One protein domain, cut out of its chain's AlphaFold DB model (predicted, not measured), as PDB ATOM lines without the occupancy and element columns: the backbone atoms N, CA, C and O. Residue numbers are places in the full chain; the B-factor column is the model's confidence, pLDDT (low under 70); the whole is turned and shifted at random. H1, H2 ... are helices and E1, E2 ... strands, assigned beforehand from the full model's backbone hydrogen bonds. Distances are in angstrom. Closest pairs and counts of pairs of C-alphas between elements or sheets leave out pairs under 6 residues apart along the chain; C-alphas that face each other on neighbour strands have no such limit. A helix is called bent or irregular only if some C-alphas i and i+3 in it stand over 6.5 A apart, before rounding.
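AT A GLANCE: This is residues 3 to 150 of the 161 residues of an uncharacterized protein of Propionibacteriaceae bacterium (UniProt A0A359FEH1). One long helix, H2, runs through the domain, with the two short strands E2 and E3 packed along its middle stretch and H4 beside it, running nearly parallel to it. H1 and E1 lie at one end of the longest axis, to which H2 runs slanted; H3 folds back from the far end of H2, the long loop of residues 79 to 104 reaches to the other end of that axis, and the loop of residues 109 to 124 hangs out to one side of E2 and E3. The 148 printed residues include four named helices and four named strands in the order E1 H1 H2 H3 E2 E3 H4 E4; E2 and E3 make a parallel sheet of two. The class is mostly helix, with under half of the residues, 72, in named elements. The whole is compact, with a radius of gyration of the C-alphas of 16.6 A and spans of 50 by 35 by 22 A.

HOW THE PARTS SIT: E1, residues 10 to 12, comes closest to H1, residues 16 to 23, at the C-alphas of Val 11 and Ala 19, 7.3 A apart. H1 and H2, residues 32 to 60, are near each other, with 6 pairs of C-alphas within 10 A. H2 and H3, residues 68 to 78, form a helical hairpin: they touch, closest at the C-alphas of Gln 51 and Leu 77, 6.9 A apart, and run opposite ways at a shallow tilt of 21 degrees. H2 touches H3 with residues 48 to 55 alone. H3 is irregular: C-alphas 69 and 72 are 7.1 A apart. E2, residues 105 to 108, comes closest to H2 at the C-alphas of Val 106 and Ala 47, 5.7 A apart. E2 and E3, residues 125 to 128, are parallel neighbours at 29 degrees; N 126 and O 105, 2.8 A, and N 107 and O 126, 2.9 A, are within hydrogen-bond range. H4, residues 133 to 142, touches H1, closest at the C-alphas of Glu 133 and Pro 16, 5.7 A apart, at a steep tilt of 60 degrees, the same way. H4 and H2 are close but not clearly touching, closest at the C-alphas of Tyr 136 and Arg 39, 7.5 A apart, at a shallow tilt of 6 degrees, the same way. E4, residues 147 to 149, has Phe 148 5.1 A from Gly 141 of H4, C-alpha to C-alpha, their closest pair. E1 and E4 are apart and pair with no named strand. Every O i to N i+4 pair is within hydrogen-bond range in H1, H2 and H4, and 5 of 7 are in H3.

IN THESE COORDINATES: E1 begins at C-alpha 10, (209.948, 160.724, 221.379). H1 is 10.8 A long. H2 spans 41.6 A, from C-alpha 32 at (214.030, 142.766, 202.959) to C-alpha 60 at (202.589, 182.742, 203.944). H3 measures 15.5 A, E2 10.3 A, E3 9.8 A and H4 14.4 A. E4 ends at C-alpha 149, (219.179, 162.211, 216.927).

THE WHOLE: The C-alphas farthest apart, those of Asp 14 and His 91, are 51.6 A apart. The printed part has no cut. The links H3 to E2, 26 residues, and E2 to E3, 16 residues, are long. Residues 67 to 72, of which 68 to 72 belong to H3, stand free. The mean pLDDT of the printed part is 92.2; residues 145 to 150 are under 70.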
ATOM      1  N   LEU A   3     214.128 159.281 218.021       79.19
ATOM      2  CA  LEU A   3     213.299 159.867 216.974       79.19
ATOM      3  C   LEU A   3     212.235 160.751 217.626       79.19
ATOM      4  O   LEU A   3     211.471 160.265 218.455       79.19
ATOM      5  N   ALA A   4     212.174 162.032 217.269       82.44
ATOM      6  CA  ALA A   4     211.049 162.885 217.635       82.44
ATOM      7  C   ALA A   4     210.003 162.850 216.517       82.44
ATOM      8  O   ALA A   4     210.307 163.152 215.356       82.44
ATOM      9  N   LEU A   5     208.779 162.478 216.879       79.38
ATOM     10  CA  LEU A   5     207.651 162.381 215.965       79.38
ATOM     11  C   LEU A   5     206.931 163.737 215.829       79.38
ATOM     12  O   LEU A   5     207.068 164.607 216.694       79.38
ATOM     13  N   PRO A   6     206.140 163.942 214.756       70.69
ATOM     14  CA  PRO A   6     205.435 165.205 214.522       70.69
ATOM     15  C   PRO A   6     204.426 165.591 215.614       70.69
ATOM     16  O   PRO A   6     204.059 166.758 215.718       70.69
ATOM     17  N   ASP A   7     203.968 164.632 216.419       77.88
ATOM     18  CA  ASP A   7     203.069 164.858 217.556       77.88
ATOM     19  C   ASP A   7     203.802 165.308 218.836       77.88
ATOM     20  O   ASP A   7     203.170 165.534 219.868       77.88
ATOM     21  N   GLY A   8     205.128 165.466 218.769       81.38
ATOM     22  CA  GLY A   8     205.981 165.858 219.887       81.38
ATOM     23  C   GLY A   8     206.401 164.700 220.791       81.38
ATOM     24  O   GLY A   8     207.142 164.929 221.750       81.38
ATOM     25  N   SER A   9     205.969 163.469 220.508       83.69
ATOM     26  CA  SER A   9     206.470 162.288 221.208       83.69
ATOM     27  C   SER A   9     207.901 161.954 220.785       83.69
ATOM     28  O   SER A   9     208.386 162.355 219.722       83.69
ATOM     29  N   THR A  10     208.605 161.228 221.652       87.56
ATOM     30  CA  THR A  10     209.948 160.724 221.379       87.56
ATOM     31  C   THR A  10     209.951 159.211 221.493       87.56
ATOM     32  O   THR A  10     209.408 158.646 222.441       87.56
ATOM     33  N   VAL A  11     210.587 158.558 220.528       85.94
ATOM     34  CA  VAL A  11     210.792 157.115 220.532       85.94
ATOM     35  C   VAL A  11     212.276 156.836 220.698       85.94
ATOM     36  O   VAL A  11     213.112 157.408 219.993       85.94
ATOM     37  N   GLN A  12     212.600 155.962 221.646       91.19
ATOM     38  CA  GLN A  12     213.916 155.351 221.742       91.19
ATOM     39  C   GLN A  12     213.908 154.038 220.962       91.19
ATOM     40  O   GLN A  12     213.098 153.164 221.244       91.19
ATOM     41  N   ALA A  13     214.807 153.928 219.991       92.12
ATOM     42  CA  ALA A  13     215.021 152.724 219.197       92.12
ATOM     43  C   ALA A  13     216.499 152.338 219.261       92.12
ATOM     44  O   ALA A  13     217.368 153.219 219.222       92.12
ATOM     45  N   ASP A  14     216.806 151.052 219.327       92.81
ATOM     46  CA  ASP A  14     218.178 150.549 219.331       92.81
ATOM     47  C   ASP A  14     218.713 150.402 217.901       92.81
ATOM     48  O   ASP A  14     219.913 150.565 217.672       92.81
ATOM     49  N   THR A  15     217.826 150.201 216.919       95.69
ATOM     50  CA  THR A  15     218.188 150.067 215.496       95.69
ATOM     51  C   THR A  15     217.382 150.984 214.559       95.69
ATOM     52  O   THR A  15     216.279 151.420 214.902       95.69
ATOM     53  N   PRO A  16     217.889 151.271 213.341       95.81
ATOM     54  CA  PRO A  16     217.116 151.923 212.279       95.81
ATOM     55  C   PRO A  16     215.789 151.216 211.982       95.81
ATOM     56  O   PRO A  16     214.757 151.877 211.877       95.81
ATOM     57  N   ALA A  17     215.800 149.883 211.919       96.75
ATOM     58  CA  ALA A  17     214.609 149.078 211.679       96.75
ATOM     59  C   ALA A  17     213.528 149.278 212.756       96.75
ATOM     60  O   ALA A  17     212.353 149.401 212.424       96.75
ATOM     61  N   GLU A  18     213.915 149.355 214.031       96.00
ATOM     62  CA  GLU A  18     212.987 149.624 215.139       96.00
ATOM     63  C   GLU A  18     212.397 151.034 215.076       96.00
ATOM     64  O   GLU A  18     211.207 151.210 215.299       96.00
ATOM     65  N   ALA A  19     213.175 152.051 214.695       94.62
ATOM     66  CA  ALA A  19     212.595 153.380 214.479       94.62
ATOM     67  C   ALA A  19     211.628 153.413 213.290       94.62
ATOM     68  O   ALA A  19     210.664 154.178 213.293       94.62
ATOM     69  N   LEU A  20     211.875 152.597 212.265       95.56
ATOM     70  CA  LEU A  20     210.960 152.456 211.138       95.56
ATOM     71  C   LEU A  20     209.694 151.670 211.493       95.56
ATOM     72  O   LEU A  20     208.669 151.955 210.886       95.56
ATOM     73  N   GLU A  21     209.724 150.758 212.469       96.06
ATOM     74  CA  GLU A  21     208.520 150.092 213.005       96.06
ATOM     75  C   GLU A  21     207.514 151.103 213.556       96.06
ATOM     76  O   GLU A  21     206.321 151.015 213.285       96.06
ATOM     77  N   GLU A  22     208.003 152.117 214.261       93.81
ATOM     78  CA  GLU A  22     207.166 153.165 214.853       93.81
ATOM     79  C   GLU A  22     206.539 154.072 213.790       93.81
ATOM     80  O   GLU A  22     205.394 154.507 213.910       93.81
ATOM     81  N   LEU A  23     207.278 154.337 212.709       92.94
ATOM     82  CA  LEU A  23     206.777 155.107 211.569       92.94
ATOM     83  C   LEU A  23     205.853 154.280 210.661       92.94
ATOM     84  O   LEU A  23     204.948 154.823 210.026       92.94
ATOM     85  N   MET A  24     206.092 152.973 210.566       96.12
ATOM     86  CA  MET A  24     205.407 152.036 209.681       96.12
ATOM     87  C   MET A  24     205.083 150.744 210.447       96.12
ATOM     88  O   MET A  24     205.824 149.768 210.327       96.12
ATOM     89  N   PRO A  25     203.963 150.689 211.188       96.38
ATOM     90  CA  PRO A  25     203.607 149.508 211.970       96.38
ATOM     91  C   PRO A  25     203.620 148.212 211.144       96.38
ATOM     92  O   PRO A  25     203.021 148.144 210.064       96.38
ATOM     93  N   GLY A  26     204.290 147.180 211.661       97.50
ATOM     94  CA  GLY A  26     204.494 145.884 211.014       97.50
ATOM     95  C   GLY A  26     205.762 145.776 210.160       97.50
ATOM     96  O   GLY A  26     206.012 144.708 209.598       97.50
ATOM     97  N   TYR A  27     206.574 146.826 210.054       98.12
ATOM     98  CA  TYR A  27     207.803 146.859 209.261       98.12
ATOM     99  C   TYR A  27     208.804 145.742 209.606       98.12
ATOM    100  O   TYR A  27     209.335 145.092 208.705       98.12
ATOM    101  N   LEU A  28     209.021 145.447 210.890       98.38
ATOM    102  CA  LEU A  28     209.942 144.399 211.343       98.38
ATOM    103  C   LEU A  28     209.492 142.990 210.939       98.38
ATOM    104  O   LEU A  28     210.326 142.090 210.842       98.38
ATOM    105  N   THR A  29     208.202 142.799 210.661       98.25
ATOM    106  CA  THR A  29     207.647 141.504 210.230       98.25
ATOM    107  C   THR A  29     207.835 141.229 208.737       98.25
ATOM    108  O   THR A  29     207.653 140.094 208.298       98.25
ATOM    109  N   LEU A  30     208.203 142.251 207.959       98.44
ATOM    110  CA  LEU A  30     208.429 142.157 206.520       98.44
ATOM    111  C   LEU A  30     209.822 141.594 206.210       98.44
ATOM    112  O   LEU A  30     210.774 141.824 206.961       98.44
ATOM    113  N   ASP A  31     209.949 140.924 205.062       98.31
ATOM    114  CA  ASP A  31     211.249 140.565 204.492       98.31
ATOM    115  C   ASP A  31     211.960 141.786 203.870       98.31
ATOM    116  O   ASP A  31     211.380 142.863 203.732       98.31
ATOM    117  N   ASP A  32     213.228 141.644 203.474       97.00
ATOM    118  CA  ASP A  32     214.030 142.766 202.959       97.00
ATOM    119  C   ASP A  32     213.424 143.435 201.717       97.00
ATOM    120  O   ASP A  32     213.508 144.660 201.541       97.00
ATOM    121  N   ARG A  33     212.792 142.640 200.845       97.38
ATOM    122  CA  ARG A  33     212.151 143.142 199.630       97.38
ATOM    123  C   ARG A  33     210.932 143.979 199.994       97.38
ATOM    124  O   ARG A  33     210.774 145.088 199.474       97.38
ATOM    125  N   ASP A  34     210.094 143.476 200.888       98.19
ATOM    126  CA  ASP A  34     208.879 144.145 201.327       98.19
ATOM    127  C   ASP A  34     209.174 145.354 202.218       98.19
ATOM    128  O   ASP A  34     208.477 146.365 202.104       98.19
ATOM    129  N   ARG A  35     210.254 145.327 203.007       98.31
ATOM    130  CA  ARG A  35     210.785 146.493 203.735       98.31
ATOM    131  C   ARG A  35     211.217 147.599 202.784       98.31
ATOM    132  O   ARG A  35     210.831 148.753 202.965       98.31
ATOM    133  N   SER A  36     211.962 147.258 201.732       97.44
ATOM    134  CA  SER A  36     212.333 148.219 200.685       97.44
ATOM    135  C   SER A  36     211.095 148.837 200.030       97.44
ATOM    136  O   SER A  36     210.960 150.062 199.950       97.44
ATOM    137  N   ALA A  37     210.117 148.006 199.660       97.38
ATOM    138  CA  ALA A  37     208.856 148.482 199.105       97.38
ATOM    139  C   ALA A  37     208.059 149.353 200.097       97.38
ATOM    140  O   ALA A  37     207.444 150.340 199.682       97.38
ATOM    141  N   ALA A  38     208.074 149.027 201.393       98.25
ATOM    142  CA  ALA A  38     207.430 149.810 202.445       98.25
ATOM    143  C   ALA A  38     208.055 151.204 202.580       98.25
ATOM    144  O   ALA A  38     207.316 152.188 202.536       98.25
ATOM    145  N   ARG A  39     209.394 151.309 202.614       98.00
ATOM    146  CA  ARG A  39     210.100 152.604 202.651       98.00
ATOM    147  C   ARG A  39     209.770 153.469 201.440       98.00
ATOM    148  O   ARG A  39     209.503 154.656 201.592       98.00
ATOM    149  N   VAL A  40     209.716 152.888 200.239       97.38
ATOM    150  CA  VAL A  40     209.336 153.631 199.023       97.38
ATOM    151  C   VAL A  40     207.893 154.135 199.102       97.38
ATOM    152  O   VAL A  40     207.632 155.289 198.756       97.38
ATOM    153  N   ARG A  41     206.942 153.309 199.562       97.31
ATOM    154  CA  ARG A  41     205.540 153.735 199.739       97.31
ATOM    155  C   ARG A  41     205.424 154.866 200.760       97.31
ATOM    156  O   ARG A  41     204.877 155.912 200.428       97.31
ATOM    157  N   HIS A  42     206.000 154.690 201.947       96.81
ATOM    158  CA  HIS A  42     205.978 155.709 202.994       96.81
ATOM    159  C   HIS A  42     206.700 156.995 202.559       96.81
ATOM    160  O   HIS A  42     206.220 158.100 202.815       96.81
ATOM    161  N   GLY A  43     207.806 156.871 201.819       96.38
ATOM    162  CA  GLY A  43     208.534 157.988 201.220       96.38
ATOM    163  C   GLY A  43     207.673 158.828 200.287       96.38
ATOM    164  O   GLY A  43     207.718 160.051 200.370       96.38
ATOM    165  N   ARG A  44     206.843 158.201 199.447       96.31
ATOM    166  CA  ARG A  44     205.930 158.906 198.527       96.31
ATOM    167  C   ARG A  44     204.870 159.698 199.279       96.31
ATOM    168  O   ARG A  44     204.682 160.882 199.002       96.31
ATOM    169  N   ASP A  45     204.230 159.065 200.256       95.88
ATOM    170  CA  ASP A  45     203.196 159.712 201.063       95.88
ATOM    171  C   ASP A  45     203.787 160.872 201.879       95.88
ATOM    172  O   ASP A  45     203.202 161.954 201.967       95.88
ATOM    173  N   THR A  46     204.987 160.673 202.428       95.06
ATOM    174  CA  THR A  46     205.723 161.704 203.169       95.06
ATOM    175  C   THR A  46     206.142 162.856 202.262       95.06
ATOM    176  O   THR A  46     205.961 164.014 202.637       95.06
ATOM    177  N   ALA A  47     206.637 162.571 201.054       96.12
ATOM    178  CA  ALA A  47     207.015 163.593 200.083       96.12
ATOM    179  C   ALA A  47     205.828 164.487 199.713       96.12
ATOM    180  O   ALA A  47     205.969 165.707 199.715       96.12
ATOM    181  N   GLY A  48     204.650 163.905 199.463       95.62
ATOM    182  CA  GLY A  48     203.431 164.672 199.189       95.62
ATOM    183  C   GLY A  48     203.041 165.587 200.355       95.62
ATOM    184  O   GLY A  48     202.809 166.780 200.161       95.62
ATOM    185  N   LYS A  49     203.045 165.064 201.587       94.75
ATOM    186  CA  LYS A  49     202.736 165.850 202.796       94.75
ATOM    187  C   LYS A  49     203.731 166.991 203.020       94.75
ATOM    188  O   LYS A  49     203.314 168.111 203.321       94.75
ATOM    189  N   LEU A  50     205.027 166.718 202.868       95.12
ATOM    190  CA  LEU A  50     206.085 167.718 203.011       95.12
ATOM    191  C   LEU A  50     205.970 168.798 201.937       95.12
ATOM    192  O   LEU A  50     206.062 169.984 202.239       95.12
ATOM    193  N   GLN A  51     205.714 168.398 200.696       96.44
ATOM    194  CA  GLN A  51     205.543 169.326 199.592       96.44
ATOM    195  C   GLN A  51     204.378 170.290 199.835       96.44
ATOM    196  O   GLN A  51     204.536 171.493 199.647       96.44
ATOM    197  N   GLU A  52     203.246 169.787 200.330       95.88
ATOM    198  CA  GLU A  52     202.097 170.613 200.715       95.88
ATOM    199  C   GLU A  52     202.405 171.551 201.890       95.88
ATOM    200  O   GLU A  52     201.957 172.698 201.910       95.88
ATOM    201  N   ALA A  53     203.198 171.108 202.869       94.19
ATOM    202  CA  ALA A  53     203.661 171.984 203.944       94.19
ATOM    203  C   ALA A  53     204.542 173.125 203.409       94.19
ATOM    204  O   ALA A  53     204.352 174.277 203.800       94.19
ATOM    205  N   LEU A  54     205.444 172.830 202.469       94.50
ATOM    206  CA  LEU A  54     206.293 173.830 201.822       94.50
ATOM    207  C   LEU A  54     205.490 174.812 200.958       94.50
ATOM    208  O   LEU A  54     205.788 176.004 200.974       94.50
ATOM    209  N   ILE A  55     204.453 174.348 200.251       95.19
ATOM    210  CA  ILE A  55     203.528 175.222 199.511       95.19
ATOM    211  C   ILE A  55     202.820 176.184 200.473       95.19
ATOM    212  O   ILE A  55     202.803 177.386 200.225       95.19
ATOM    213  N   ARG A  56     202.282 175.692 201.599       94.62
ATOM    214  CA  ARG A  56     201.630 176.552 202.607       94.62
ATOM    215  C   ARG A  56     202.587 177.564 203.238       94.62
ATOM    216  O   ARG A  56     202.199 178.708 203.476       94.62
ATOM    217  N   ALA A  57     203.826 177.155 203.499       93.25
ATOM    218  CA  ALA A  57     204.857 178.052 204.006       93.25
ATOM    219  C   ALA A  57     205.184 179.150 202.982       93.25
ATOM    220  O   ALA A  57     205.179 180.325 203.333       93.25
ATOM    221  N   ALA A  58     205.369 178.785 201.709       93.75
ATOM    222  CA  ALA A  58     205.587 179.747 200.631       93.75
ATOM    223  C   ALA A  58     204.389 180.686 200.436       93.75
ATOM    224  O   ALA A  58     204.580 181.864 200.150       93.75
ATOM    225  N   ALA A  59     203.160 180.197 200.636       94.62
ATOM    226  CA  ALA A  59     201.970 181.037 200.561       94.62
ATOM    227  C   ALA A  59     201.940 182.114 201.651       94.62
ATOM    228  O   ALA A  59     201.598 183.265 201.388       94.62
ATOM    229  N   SER A  60     202.390 181.769 202.860       93.81
ATOM    230  CA  SER A  60     202.589 182.742 203.944       93.81
ATOM    231  C   SER A  60     203.710 183.753 203.651       93.81
ATOM    232  O   SER A  60     203.723 184.824 204.251       93.81
ATOM    233  N   ASP A  61     204.625 183.429 202.731       92.94
ATOM    234  CA  ASP A  61     205.767 184.255 202.302       92.94
ATOM    235  C   ASP A  61     205.519 184.967 200.951       92.94
ATOM    236  O   ASP A  61     206.440 185.479 200.318       92.94
ATOM    237  N   GLY A  62     204.262 185.010 200.486       93.31
ATOM    238  CA  GLY A  62     203.847 185.821 199.334       93.31
ATOM    239  C   GLY A  62     203.593 185.071 198.024       93.31
ATOM    240  O   GLY A  62     203.276 185.714 197.026       93.31
ATOM    241  N   LEU A  63     203.679 183.737 197.995       93.12
ATOM    242  CA  LEU A  63     203.132 182.958 196.878       93.12
ATOM    243  C   LEU A  63     201.594 183.001 196.932       93.12
ATOM    244  O   LEU A  63     201.002 182.400 197.821       93.12
ATOM    245  N   ASP A  64     200.923 183.651 195.981       93.50
ATOM    246  CA  ASP A  64     199.460 183.543 195.871       93.50
ATOM    247  C   ASP A  64     199.086 182.256 195.116       93.50
ATOM    248  O   ASP A  64     199.330 182.166 193.910       93.50
ATOM    249  N   PRO A  65     198.485 181.246 195.778       89.12
ATOM    250  CA  PRO A  65     198.161 179.988 195.126       89.12
ATOM    251  C   PRO A  65     196.980 180.076 194.151       89.12
ATOM    252  O   PRO A  65     196.692 179.089 193.480       89.12
ATOM    253  N   ASN A  66     196.280 181.214 194.096       92.25
ATOM    254  CA  ASN A  66     195.161 181.447 193.180       92.25
ATOM    255  C   ASN A  66     195.548 182.332 191.987       92.25
ATOM    256  O   ASN A  66     194.714 182.568 191.113       92.25
ATOM    257  N   ALA A  67     196.783 182.840 191.952       93.88
ATOM    258  CA  ALA A  67     197.280 183.614 190.826       93.88
ATOM    259  C   ALA A  67     197.462 182.709 189.599       93.88
ATOM    260  O   ALA A  67     198.005 181.606 189.706       93.88
ATOM    261  N   ALA A  68     197.051 183.186 188.423       92.75
ATOM    262  CA  ALA A  68     197.179 182.433 187.174       92.75
ATOM    263  C   ALA A  68     198.649 182.103 186.857       92.75
ATOM    264  O   ALA A  68     198.968 181.042 186.329       92.75
ATOM    265  N   GLU A  69     199.574 182.982 187.244       92.12
ATOM    266  CA  GLU A  69     201.012 182.786 187.077       92.12
ATOM    267  C   GLU A  69     201.572 181.655 187.957       92.12
ATOM    268  O   GLU A  69     202.630 181.106 187.651       92.12
ATOM    269  N   ALA A  70     200.878 181.296 189.043       93.25
ATOM    270  CA  ALA A  70     201.287 180.236 189.960       93.25
ATOM    271  C   ALA A  70     200.758 178.850 189.557       93.25
ATOM    272  O   ALA A  70     201.258 177.855 190.078       93.25
ATOM    273  N   GLU A  71     199.796 178.761 188.633       93.56
ATOM    274  CA  GLU A  71     199.122 177.507 188.259       93.56
ATOM    275  C   GLU A  71     200.125 176.436 187.805       93.56
ATOM    276  O   GLU A  71     200.249 175.395 188.445       93.56
ATOM    277  N   GLY A  72     200.955 176.736 186.799       93.31
ATOM    278  CA  GLY A  72     201.940 175.773 186.291       93.31
ATOM    279  C   GLY A  72     203.025 175.396 187.310       93.31
ATOM    280  O   GLY A  72     203.512 174.265 187.320       93.31
ATOM    281  N   LEU A  73     203.395 176.319 188.204       94.50
ATOM    282  CA  LEU A  73     204.302 176.030 189.318       94.50
ATOM    283  C   LEU A  73     203.655 175.034 190.290       94.50
ATOM    284  O   LEU A  73     204.282 174.049 190.685       94.50
ATOM    285  N   LEU A  74     202.403 175.282 190.670       96.06
ATOM    286  CA  LEU A  74     201.658 174.433 191.590       96.06
ATOM    287  C   LEU A  74     201.349 173.064 190.996       96.06
ATOM    288  O   LEU A  74     201.406 172.092 191.743       96.06
ATOM    289  N   ASP A  75     201.103 172.961 189.692       95.62
ATOM    290  CA  ASP A  75     200.911 171.680 189.011       95.62
ATOM    291  C   ASP A  75     202.141 170.780 189.165       95.62
ATOM    292  O   ASP A  75     202.028 169.630 189.590       95.62
ATOM    293  N   VAL A  76     203.341 171.318 188.922       96.00
ATOM    294  CA  VAL A  76     204.591 170.563 189.105       96.00
ATOM    295  C   VAL A  76     204.806 170.200 190.576       96.00
ATOM    296  O   VAL A  76     205.159 169.063 190.903       96.00
ATOM    297  N   LEU A  77     204.570 171.147 191.487       96.50
ATOM    298  CA  LEU A  77     204.719 170.901 192.919       96.50
ATOM    299  C   LEU A  77     203.710 169.861 193.422       96.50
ATOM    300  O   LEU A  77     204.065 169.054 194.275       96.50
ATOM    301  N   ARG A  78     202.495 169.795 192.876       96.31
ATOM    302  CA  ARG A  78     201.436 168.860 193.299       96.31
ATOM    303  C   ARG A  78     201.384 167.554 192.517       96.31
ATOM    304  O   ARG A  78     200.641 166.662 192.918       96.31
ATOM    305  N   ALA A  79     202.183 167.414 191.461       95.81
ATOM    306  CA  ALA A  79     202.281 166.181 190.688       95.81
ATOM    307  C   ALA A  79     202.499 164.954 191.594       95.81
ATOM    308  O   ALA A  79     203.231 165.042 192.593       95.81
ATOM    309  N   ASP A  80     201.875 163.822 191.237       94.50
ATOM    310  CA  ASP A  80     201.966 162.572 192.000       94.50
ATOM    311  C   ASP A  80     203.440 162.162 192.147       94.50
ATOM    312  O   ASP A  80     204.157 161.975 191.168       94.50
ATOM    313  N   LYS A  81     203.901 161.991 193.394       92.25
ATOM    314  CA  LYS A  81     205.288 161.609 193.715       92.25
ATOM    315  C   LYS A  81     205.615 160.153 193.368       92.25
ATOM    316  O   LYS A  81     206.745 159.704 193.572       92.25
ATOM    317  N   ARG A  82     204.640 159.388 192.869       90.00
ATOM    318  CA  ARG A  82     204.851 158.092 192.206       90.00
ATOM    319  C   ARG A  82     205.424 158.252 190.808       90.00
ATOM    320  O   ARG A  82     206.117 157.344 190.354       90.00
ATOM    321  N   GLU A  83     205.124 159.365 190.155       90.88
ATOM    322  CA  GLU A  83     205.601 159.670 188.820       90.88
ATOM    323  C   GLU A  83     206.935 160.407 188.893       90.88
ATOM    324  O   GLU A  83     207.235 161.148 189.833       90.88
ATOM    325  N   SER A  84     207.768 160.164 187.890       90.25
ATOM    326  CA  SER A  84     209.028 160.875 187.738       90.25
ATOM    327  C   SER A  84     208.804 162.103 186.875       90.25
ATOM    328  O   SER A  84     208.184 162.031 185.817       90.25
ATOM    329  N   LEU A  85     209.380 163.219 187.292       92.94
ATOM    330  CA  LEU A  85     209.396 164.450 186.519       92.94
ATOM    331  C   LEU A  85     210.638 164.507 185.635       92.94
ATOM    332  O   LEU A  85     211.740 164.201 186.095       92.94
ATOM    333  N   PHE A  86     210.451 164.964 184.402       93.75
ATOM    334  CA  PHE A  86     211.519 165.431 183.530       93.75
ATOM    335  C   PHE A  86     211.271 166.911 183.257       93.75
ATOM    336  O   PHE A  86     210.203 167.279 182.773       93.75
ATOM    337  N   LEU A  87     212.219 167.763 183.647       92.69
ATOM    338  CA  LEU A  87     212.084 169.213 183.499       92.69
ATOM    339  C   LEU A  87     212.948 169.650 182.330       92.69
ATOM    340  O   LEU A  87     214.102 169.243 182.248       92.69
ATOM    341  N   GLU A  88     212.418 170.515 181.478       92.12
ATOM    342  CA  GLU A  88     213.130 171.021 180.309       92.12
ATOM    343  C   GLU A  88     213.037 172.541 180.255       92.12
ATOM    344  O   GLU A  88     212.043 173.146 180.665       92.12
ATOM    345  N   LEU A  89     214.083 173.168 179.722       90.06
ATOM    346  CA  LEU A  89     214.052 174.581 179.366       90.06
ATOM    347  C   LEU A  89     213.757 174.704 177.866       90.06
ATOM    348  O   LEU A  89     214.305 173.925 177.086       90.06
ATOM    349  N   PRO A  90     212.993 175.720 177.419       91.19
ATOM    350  CA  PRO A  90     212.650 175.877 176.002       91.19
ATOM    351  C   PRO A  90     213.855 175.934 175.050       91.19
ATOM    352  O   PRO A  90     213.749 175.566 173.886       91.19
ATOM    353  N   HIS A  91     215.010 176.397 175.539       92.06
ATOM    354  CA  HIS A  91     216.244 176.522 174.761       92.06
ATOM    355  C   HIS A  91     217.157 175.283 174.827       92.06
ATOM    356  O   HIS A  91     218.210 175.281 174.194       92.06
ATOM    357  N   ALA A  92     216.787 174.253 175.594       92.75
ATOM    358  CA  ALA A  92     217.557 173.022 175.764       92.75
ATOM    359  C   ALA A  92     216.627 171.793 175.898       92.75
ATOM    360  O   ALA A  92     216.583 171.165 176.959       92.75
ATOM    361  N   PRO A  93     215.860 171.449 174.846       92.56
ATOM    362  CA  PRO A  93     214.988 170.278 174.862       92.56
ATOM    363  C   PRO A  93     215.803 168.982 174.976       92.56
ATOM    364  O   PRO A  93     216.919 168.881 174.463       92.56
ATOM    365  N   GLY A  94     215.246 167.978 175.645       92.12
ATOM    366  CA  GLY A  94     215.877 166.691 175.932       92.12
ATOM    367  C   GLY A  94     216.914 166.725 177.055       92.12
ATOM    368  O   GLY A  94     217.528 165.696 177.340       92.12
ATOM    369  N   VAL A  95     217.133 167.877 177.698       93.31
ATOM    370  CA  VAL A  95     218.119 168.046 178.772       93.31
ATOM    371  C   VAL A  95     217.411 168.338 180.088       93.31
ATOM    372  O   VAL A  95     216.660 169.304 180.197       93.31
ATOM    373  N   GLN A  96     217.713 167.529 181.105       95.56
ATOM    374  CA  GLN A  96     217.177 167.713 182.449       95.56
ATOM    375  C   GLN A  96     217.587 169.076 183.018       95.56
ATOM    376  O   GLN A  96     218.763 169.333 183.289       95.56
ATOM    377  N   ALA A  97     216.599 169.928 183.253       95.94
ATOM    378  CA  ALA A  97     216.761 171.231 183.870       95.94
ATOM    379  C   ALA A  97     216.797 171.127 185.407       95.94
ATOM    380  O   ALA A  97     216.157 170.238 185.987       95.94
ATOM    381  N   PRO A  98     217.520 172.032 186.093       96.81
ATOM    382  CA  PRO A  98     217.448 172.148 187.543       96.81
ATOM    383  C   PRO A  98     216.121 172.781 187.980       96.81
ATOM    384  O   PRO A  98     215.570 173.646 187.299       96.81
ATOM    385  N   TRP A  99     215.646 172.409 189.166       96.69
ATOM    386  CA  TRP A  99     214.563 173.117 189.836       96.69
ATOM    387  C   TRP A  99     215.120 174.346 190.553       96.69
ATOM    388  O   TRP A  99     215.893 174.226 191.495       96.69
ATOM    389  N   LEU A 100     214.752 175.540 190.109       96.12
ATOM    390  CA  LEU A 100     215.148 176.810 190.730       96.12
ATOM    391  C   LEU A 100     214.036 177.535 191.512       96.12
ATOM    392  O   LEU A 100     214.389 178.296 192.416       96.12
ATOM    393  N   PRO A 101     212.729 177.348 191.216       94.19
ATOM    394  CA  PRO A 101     211.669 178.044 191.938       94.19
ATOM    395  C   PRO A 101     211.644 177.783 193.450       94.19
ATOM    396  O   PRO A 101     212.205 176.809 193.965       94.19
ATOM    397  N   ARG A 102     210.933 178.666 194.160       93.19
ATOM    398  CA  ARG A 102     210.462 178.440 195.532       93.19
ATOM    399  C   ARG A 102     208.960 178.129 195.498       93.19
ATOM    400  O   ARG A 102     208.254 178.797 194.744       93.19
ATOM    401  N   PRO A 103     208.465 177.179 196.311       95.31
ATOM    402  CA  PRO A 103     209.190 176.349 197.285       95.31
ATOM    403  C   PRO A 103     210.104 175.278 196.661       95.31
ATOM    404  O   PRO A 103     210.111 175.063 195.450       95.31
ATOM    405  N   ALA A 104     210.893 174.614 197.513       96.75
ATOM    406  CA  ALA A 104     211.699 173.466 197.109       96.75
ATOM    407  C   ALA A 104     210.822 172.305 196.612       96.75
ATOM    408  O   ALA A 104     209.716 172.085 197.121       96.75
ATOM    409  N   LEU A 105     211.339 171.558 195.637       96.88
ATOM    410  CA  LEU A 105     210.696 170.363 195.095       96.88
ATOM    411  C   LEU A 105     211.109 169.136 195.914       96.88
ATOM    412  O   LEU A 105     212.297 168.909 196.122       96.88
ATOM    413  N   VAL A 106     210.151 168.334 196.372       97.12
ATOM    414  CA  VAL A 106     210.405 167.132 197.178       97.12
ATOM    415  C   VAL A 106     210.307 165.888 196.302       97.12
ATOM    416  O   VAL A 106     209.256 165.631 195.714       97.12
ATOM    417  N   LEU A 107     211.382 165.099 196.231       96.94
ATOM    418  CA  LEU A 107     211.497 163.920 195.363       96.94
ATOM    419  C   LEU A 107     212.116 162.723 196.090       96.94
ATOM    420  O   LEU A 107     212.797 162.877 197.103       96.94
ATOM    421  N   LEU A 108     211.915 161.525 195.541       97.06
ATOM    422  CA  LEU A 108     212.529 160.291 196.033       97.06
ATOM    423  C   LEU A 108     213.732 159.907 195.176       97.06
ATOM    424  O   LEU A 108     213.623 159.861 193.951       97.06
ATOM    425  N   THR A 109     214.848 159.533 195.801       96.56
ATOM    426  CA  THR A 109     216.064 159.099 195.088       96.56
ATOM    427  C   THR A 109     215.820 157.883 194.196       96.56
ATOM    428  O   THR A 109     216.400 157.796 193.123       96.56
ATOM    429  N   THR A 110     214.917 156.974 194.574       95.12
ATOM    430  CA  THR A 110     214.658 155.718 193.845       95.12
ATOM    431  C   THR A 110     214.035 155.895 192.464       95.12
ATOM    432  O   THR A 110     214.071 154.968 191.662       95.12
ATOM    433  N   SER A 111     213.467 157.064 192.164       93.56
ATOM    434  CA  SER A 111     212.957 157.370 190.822       93.56
ATOM    435  C   SER A 111     214.050 157.915 189.892       93.56
ATOM    436  O   SER A 111     213.871 157.936 188.676       93.56
ATOM    437  N   TYR A 112     215.207 158.311 190.433       95.69
ATOM    438  CA  TYR A 112     216.224 159.091 189.730       95.69
ATOM    439  C   TYR A 112     217.624 158.477 189.830       95.69
ATOM    440  O   TYR A 112     217.944 157.719 190.742       95.69
ATOM    441  N   ALA A 113     218.495 158.815 188.886       93.25
ATOM    442  CA  ALA A 113     219.870 158.344 188.855       93.25
ATOM    443  C   ALA A 113     220.627 158.704 190.160       93.25
ATOM    444  O   ALA A 113     220.464 159.813 190.685       93.25
ATOM    445  N   PRO A 114     221.483 157.799 190.674       91.31
ATOM    446  CA  PRO A 114     221.891 156.527 190.062       91.31
ATOM    447  C   PRO A 114     220.945 155.342 190.335       91.31
ATOM    448  O   PRO A 114     221.202 154.248 189.845       91.31
ATOM    449  N   HIS A 115     219.880 155.527 191.115       89.06
ATOM    450  CA  HIS A 115     219.032 154.426 191.594       89.06
ATOM    451  C   HIS A 115     217.833 154.125 190.682       89.06
ATOM    452  O   HIS A 115     217.314 153.013 190.702       89.06
ATOM    453  N   GLY A 116     217.404 155.104 189.886       89.44
ATOM    454  CA  GLY A 116     216.291 155.008 188.946       89.44
ATOM    455  C   GLY A 116     216.673 155.388 187.514       89.44
ATOM    456  O   GLY A 116     217.813 155.746 187.218       89.44
ATOM    457  N   ALA A 117     215.689 155.311 186.617       89.12
ATOM    458  CA  ALA A 117     215.881 155.501 185.178       89.12
ATOM    459  C   ALA A 117     215.922 156.974 184.731       89.12
ATOM    460  O   ALA A 117     216.311 157.258 183.599       89.12
ATOM    461  N   HIS A 118     215.511 157.912 185.589       91.69
ATOM    462  CA  HIS A 118     215.400 159.324 185.222       91.69
ATOM    463  C   HIS A 118     216.654 160.111 185.617       91.69
ATOM    464  O   HIS A 118     217.208 159.877 186.693       91.69
ATOM    465  N   PRO A 119     217.114 161.080 184.808       94.00
ATOM    466  CA  PRO A 119     218.233 161.936 185.185       94.00
ATOM    467  C   PRO A 119     217.932 162.729 186.457       94.00
ATOM    468  O   PRO A 119     216.840 163.266 186.621       94.00
ATOM    469  N   ARG A 120     218.905 162.825 187.367       94.88
ATOM    470  CA  ARG A 120     218.723 163.530 188.639       94.88
ATOM    471  C   ARG A 120     218.428 165.016 188.421       94.88
ATOM    472  O   ARG A 120     219.140 165.690 187.680       94.88
ATOM    473  N   ILE A 121     217.425 165.537 189.127       96.12
ATOM    474  CA  ILE A 121     217.071 166.962 189.104       96.12
ATOM    475  C   ILE A 121     217.989 167.743 190.057       96.12
ATOM    476  O   ILE A 121     218.073 167.442 191.248       96.12
ATOM    477  N   GLY A 122     218.707 168.738 189.539       96.06
ATOM    478  CA  GLY A 122     219.534 169.634 190.354       96.06
ATOM    479  C   GLY A 122     218.748 170.799 190.965       96.06
ATOM    480  O   GLY A 122     217.563 170.975 190.691       96.06
ATOM    481  N   GLY A 123     219.435 171.648 191.735       96.44
ATOM    482  CA  GLY A 123     218.882 172.902 192.261       96.44
ATOM    483  C   GLY A 123     218.205 172.765 193.629       96.44
ATOM    484  O   GLY A 123     218.693 172.053 194.502       96.44
ATOM    485  N   ASN A 124     217.104 173.489 193.824       96.56
ATOM    486  CA  ASN A 124     216.336 173.604 195.062       96.56
ATOM    487  C   ASN A 124     215.439 172.371 195.302       96.56
ATOM    488  O   ASN A 124     214.211 172.456 195.289       96.56
ATOM    489  N   VAL A 125     216.061 171.205 195.475       96.75
ATOM    490  CA  VAL A 125     215.373 169.915 195.623       96.75
ATOM    491  C   VAL A 125     215.664 169.304 196.991       96.75
ATOM    492  O   VAL A 125     216.821 169.182 197.394       96.75
ATOM    493  N   VAL A 126     214.615 168.861 197.678       96.69
ATOM    494  CA  VAL A 126     214.692 168.032 198.883       96.69
ATOM    495  C   VAL A 126     214.567 166.568 198.471       96.69
ATOM    496  O   VAL A 126     213.568 166.162 197.878       96.69
ATOM    497  N   TRP A 127     215.584 165.770 198.789       96.81
ATOM    498  CA  TRP A 127     215.643 164.353 198.435       96.81
ATOM    499  C   TRP A 127     215.308 163.471 199.634       96.81
ATOM    500  O   TRP A 127     215.990 163.539 200.652       96.81
ATOM    501  N   LEU A 128     214.302 162.610 199.485       97.12
ATOM    502  CA  LEU A 128     214.048 161.490 200.388       97.12
ATOM    503  C   LEU A 128     214.717 160.234 199.836       97.12
ATOM    504  O   LEU A 128     214.534 159.906 198.661       97.12
ATOM    505  N   ASP A 129     215.470 159.525 200.672       96.81
ATOM    506  CA  ASP A 129     216.272 158.379 200.248       96.81
ATOM    507  C   ASP A 129     215.805 157.060 200.876       96.81
ATOM    508  O   ASP A 129     216.331 156.648 201.902       96.81
ATOM    509  N   PRO A 130     214.830 156.351 200.281       97.00
ATOM    510  CA  PRO A 130     214.335 155.093 200.835       97.00
ATOM    511  C   PRO A 130     215.232 153.876 200.528       97.00
ATOM    512  O   PRO A 130     214.806 152.740 200.763       97.00
ATOM    513  N   SER A 131     216.442 154.070 199.983       95.94
ATOM    514  CA  SER A 131     217.313 152.971 199.537       95.94
ATOM    515  C   SER A 131     217.782 152.068 200.688       95.94
ATOM    516  O   SER A 131     217.726 150.844 200.559       95.94
ATOM    517  N   SER A 132     218.122 152.648 201.842       96.88
ATOM    518  CA  SER A 132     218.400 151.940 203.099       96.88
ATOM    519  C   SER A 132     217.595 152.528 204.259       96.88
ATOM    520  O   SER A 132     216.933 153.555 204.117       96.88
ATOM    521  N   GLU A 133     217.622 151.866 205.412       97.38
ATOM    522  CA  GLU A 133     216.923 152.331 206.612       97.38
ATOM    523  C   GLU A 133     217.552 153.616 207.161       97.38
ATOM    524  O   GLU A 133     216.853 154.592 207.436       97.38
ATOM    525  N   GLU A 134     218.881 153.653 207.228       95.75
ATOM    526  CA  GLU A 134     219.672 154.802 207.669       95.75
ATOM    527  C   GLU A 134     219.560 155.969 206.694       95.75
ATOM    528  O   GLU A 134     219.333 157.101 207.123       95.75
ATOM    529  N   GLY A 135     219.688 155.704 205.388       95.19
ATOM    530  CA  GLY A 135     219.515 156.718 204.347       95.19
ATOM    531  C   GLY A 135     218.134 157.354 204.440       95.19
ATOM    532  O   GLY A 135     217.998 158.580 204.374       95.19
ATOM    533  N   TYR A 136     217.120 156.536 204.727       96.19
ATOM    534  CA  TYR A 136     215.759 157.019 204.827       96.19
ATOM    535  C   TYR A 136     215.550 157.897 206.056       96.19
ATOM    536  O   TYR A 136     215.146 159.051 205.903       96.19
ATOM    537  N   LEU A 137     215.904 157.417 207.251       94.19
ATOM    538  CA  LEU A 137     215.796 158.193 208.492       94.19
ATOM    539  C   LEU A 137     216.624 159.485 208.443       94.19
ATOM    540  O   LEU A 137     216.134 160.544 208.837       94.19
ATOM    541  N   SER A 138     217.841 159.421 207.898       92.56
ATOM    542  CA  SER A 138     218.705 160.590 207.704       92.56
ATOM    543  C   SER A 138     218.053 161.619 206.777       92.56
ATOM    544  O   SER A 138     217.960 162.800 207.118       92.56
ATOM    545  N   SER A 139     217.512 161.170 205.638       94.62
ATOM    546  CA  SER A 139     216.824 162.056 204.695       94.62
ATOM    547  C   SER A 139     215.563 162.686 205.292       94.62
ATOM    548  O   SER A 139     215.315 163.866 205.058       94.62
ATOM    549  N   LEU A 140     214.811 161.952 206.122       93.06
ATOM    550  CA  LEU A 140     213.659 162.483 206.856       93.06
ATOM    551  C   LEU A 140     214.082 163.557 207.865       93.06
ATOM    552  O   LEU A 140     213.476 164.630 207.892       93.06
ATOM    553  N   GLY A 141     215.143 163.308 208.639       89.12
ATOM    554  CA  GLY A 141     215.690 164.269 209.600       89.12
ATOM    555  C   GLY A 141     216.154 165.576 208.948       89.12
ATOM    556  O   GLY A 141     215.910 166.659 209.476       89.12
ATOM    557  N   ALA A 142     216.738 165.501 207.748       88.12
ATOM    558  CA  ALA A 142     217.180 166.679 206.999       88.12
ATOM    559  C   ALA A 142     216.026 167.608 206.571       88.12
ATOM    560  O   ALA A 142     216.245 168.794 206.323       88.12
ATOM    561  N   THR A 143     214.789 167.106 206.502       84.38
ATOM    562  CA  THR A 143     213.622 167.908 206.094       84.38
ATOM    563  C   THR A 143     213.037 168.771 207.211       84.38
ATOM    564  O   THR A 143     212.106 169.531 206.959       84.38
ATOM    565  N   SER A 144     213.538 168.646 208.448       73.00
ATOM    566  CA  SER A 144     212.947 169.233 209.665       73.00
ATOM    567  C   SER A 144     211.488 168.826 209.941       73.00
ATOM    568  O   SER A 144     210.925 169.249 210.947       73.00
ATOM    569  N   ALA A 145     210.871 167.982 209.102       61.97
ATOM    570  CA  ALA A 145     209.569 167.369 209.376       61.97
ATOM    571  C   ALA A 145     209.652 166.339 210.514       61.97
ATOM    572  O   ALA A 145     208.645 166.032 211.147       61.97
ATOM    573  N   PHE A 146     210.861 165.840 210.777       58.34
ATOM    574  CA  PHE A 146     211.210 164.963 211.883       58.34
ATOM    575  C   PHE A 146     212.504 165.485 212.508       58.34
ATOM    576  O   PHE A 146     213.408 165.902 211.785       58.34
ATOM    577  N   SER A 147     212.611 165.467 213.838       55.88
ATOM    578  CA  SER A 147     213.900 165.708 214.501       55.88
ATOM    579  C   SER A 147     214.516 164.362 214.859       55.88
ATOM    580  O   SER A 147     213.955 163.599 215.642       55.88
ATOM    581  N   PHE A 148     215.659 164.056 214.252       51.12
ATOM    582  CA  PHE A 148     216.345 162.778 214.401       51.12
ATOM    583  C   PHE A 148     217.687 162.972 215.110       51.12
ATOM    584  O   PHE A 148     218.504 163.780 214.671       51.12
ATOM    585  N   TRP A 149     217.921 162.210 216.183       55.72
ATOM    586  CA  TRP A 149     219.179 162.211 216.927       55.72
ATOM    587  C   TRP A 149     219.689 160.775 217.108       55.72
ATOM    588  O   TRP A 149     219.204 160.009 217.946       55.72
ATOM    589  N   ALA A 150     220.716 160.400 216.348       55.72
ATOM    590  CA  ALA A 150     221.487 159.193 216.620       55.72
ATOM    591  C   ALA A 150     222.588 159.520 217.641       55.72
ATOM    592  O   ALA A 150     223.525 160.261 217.352       55.72
TER     593      ALA A 150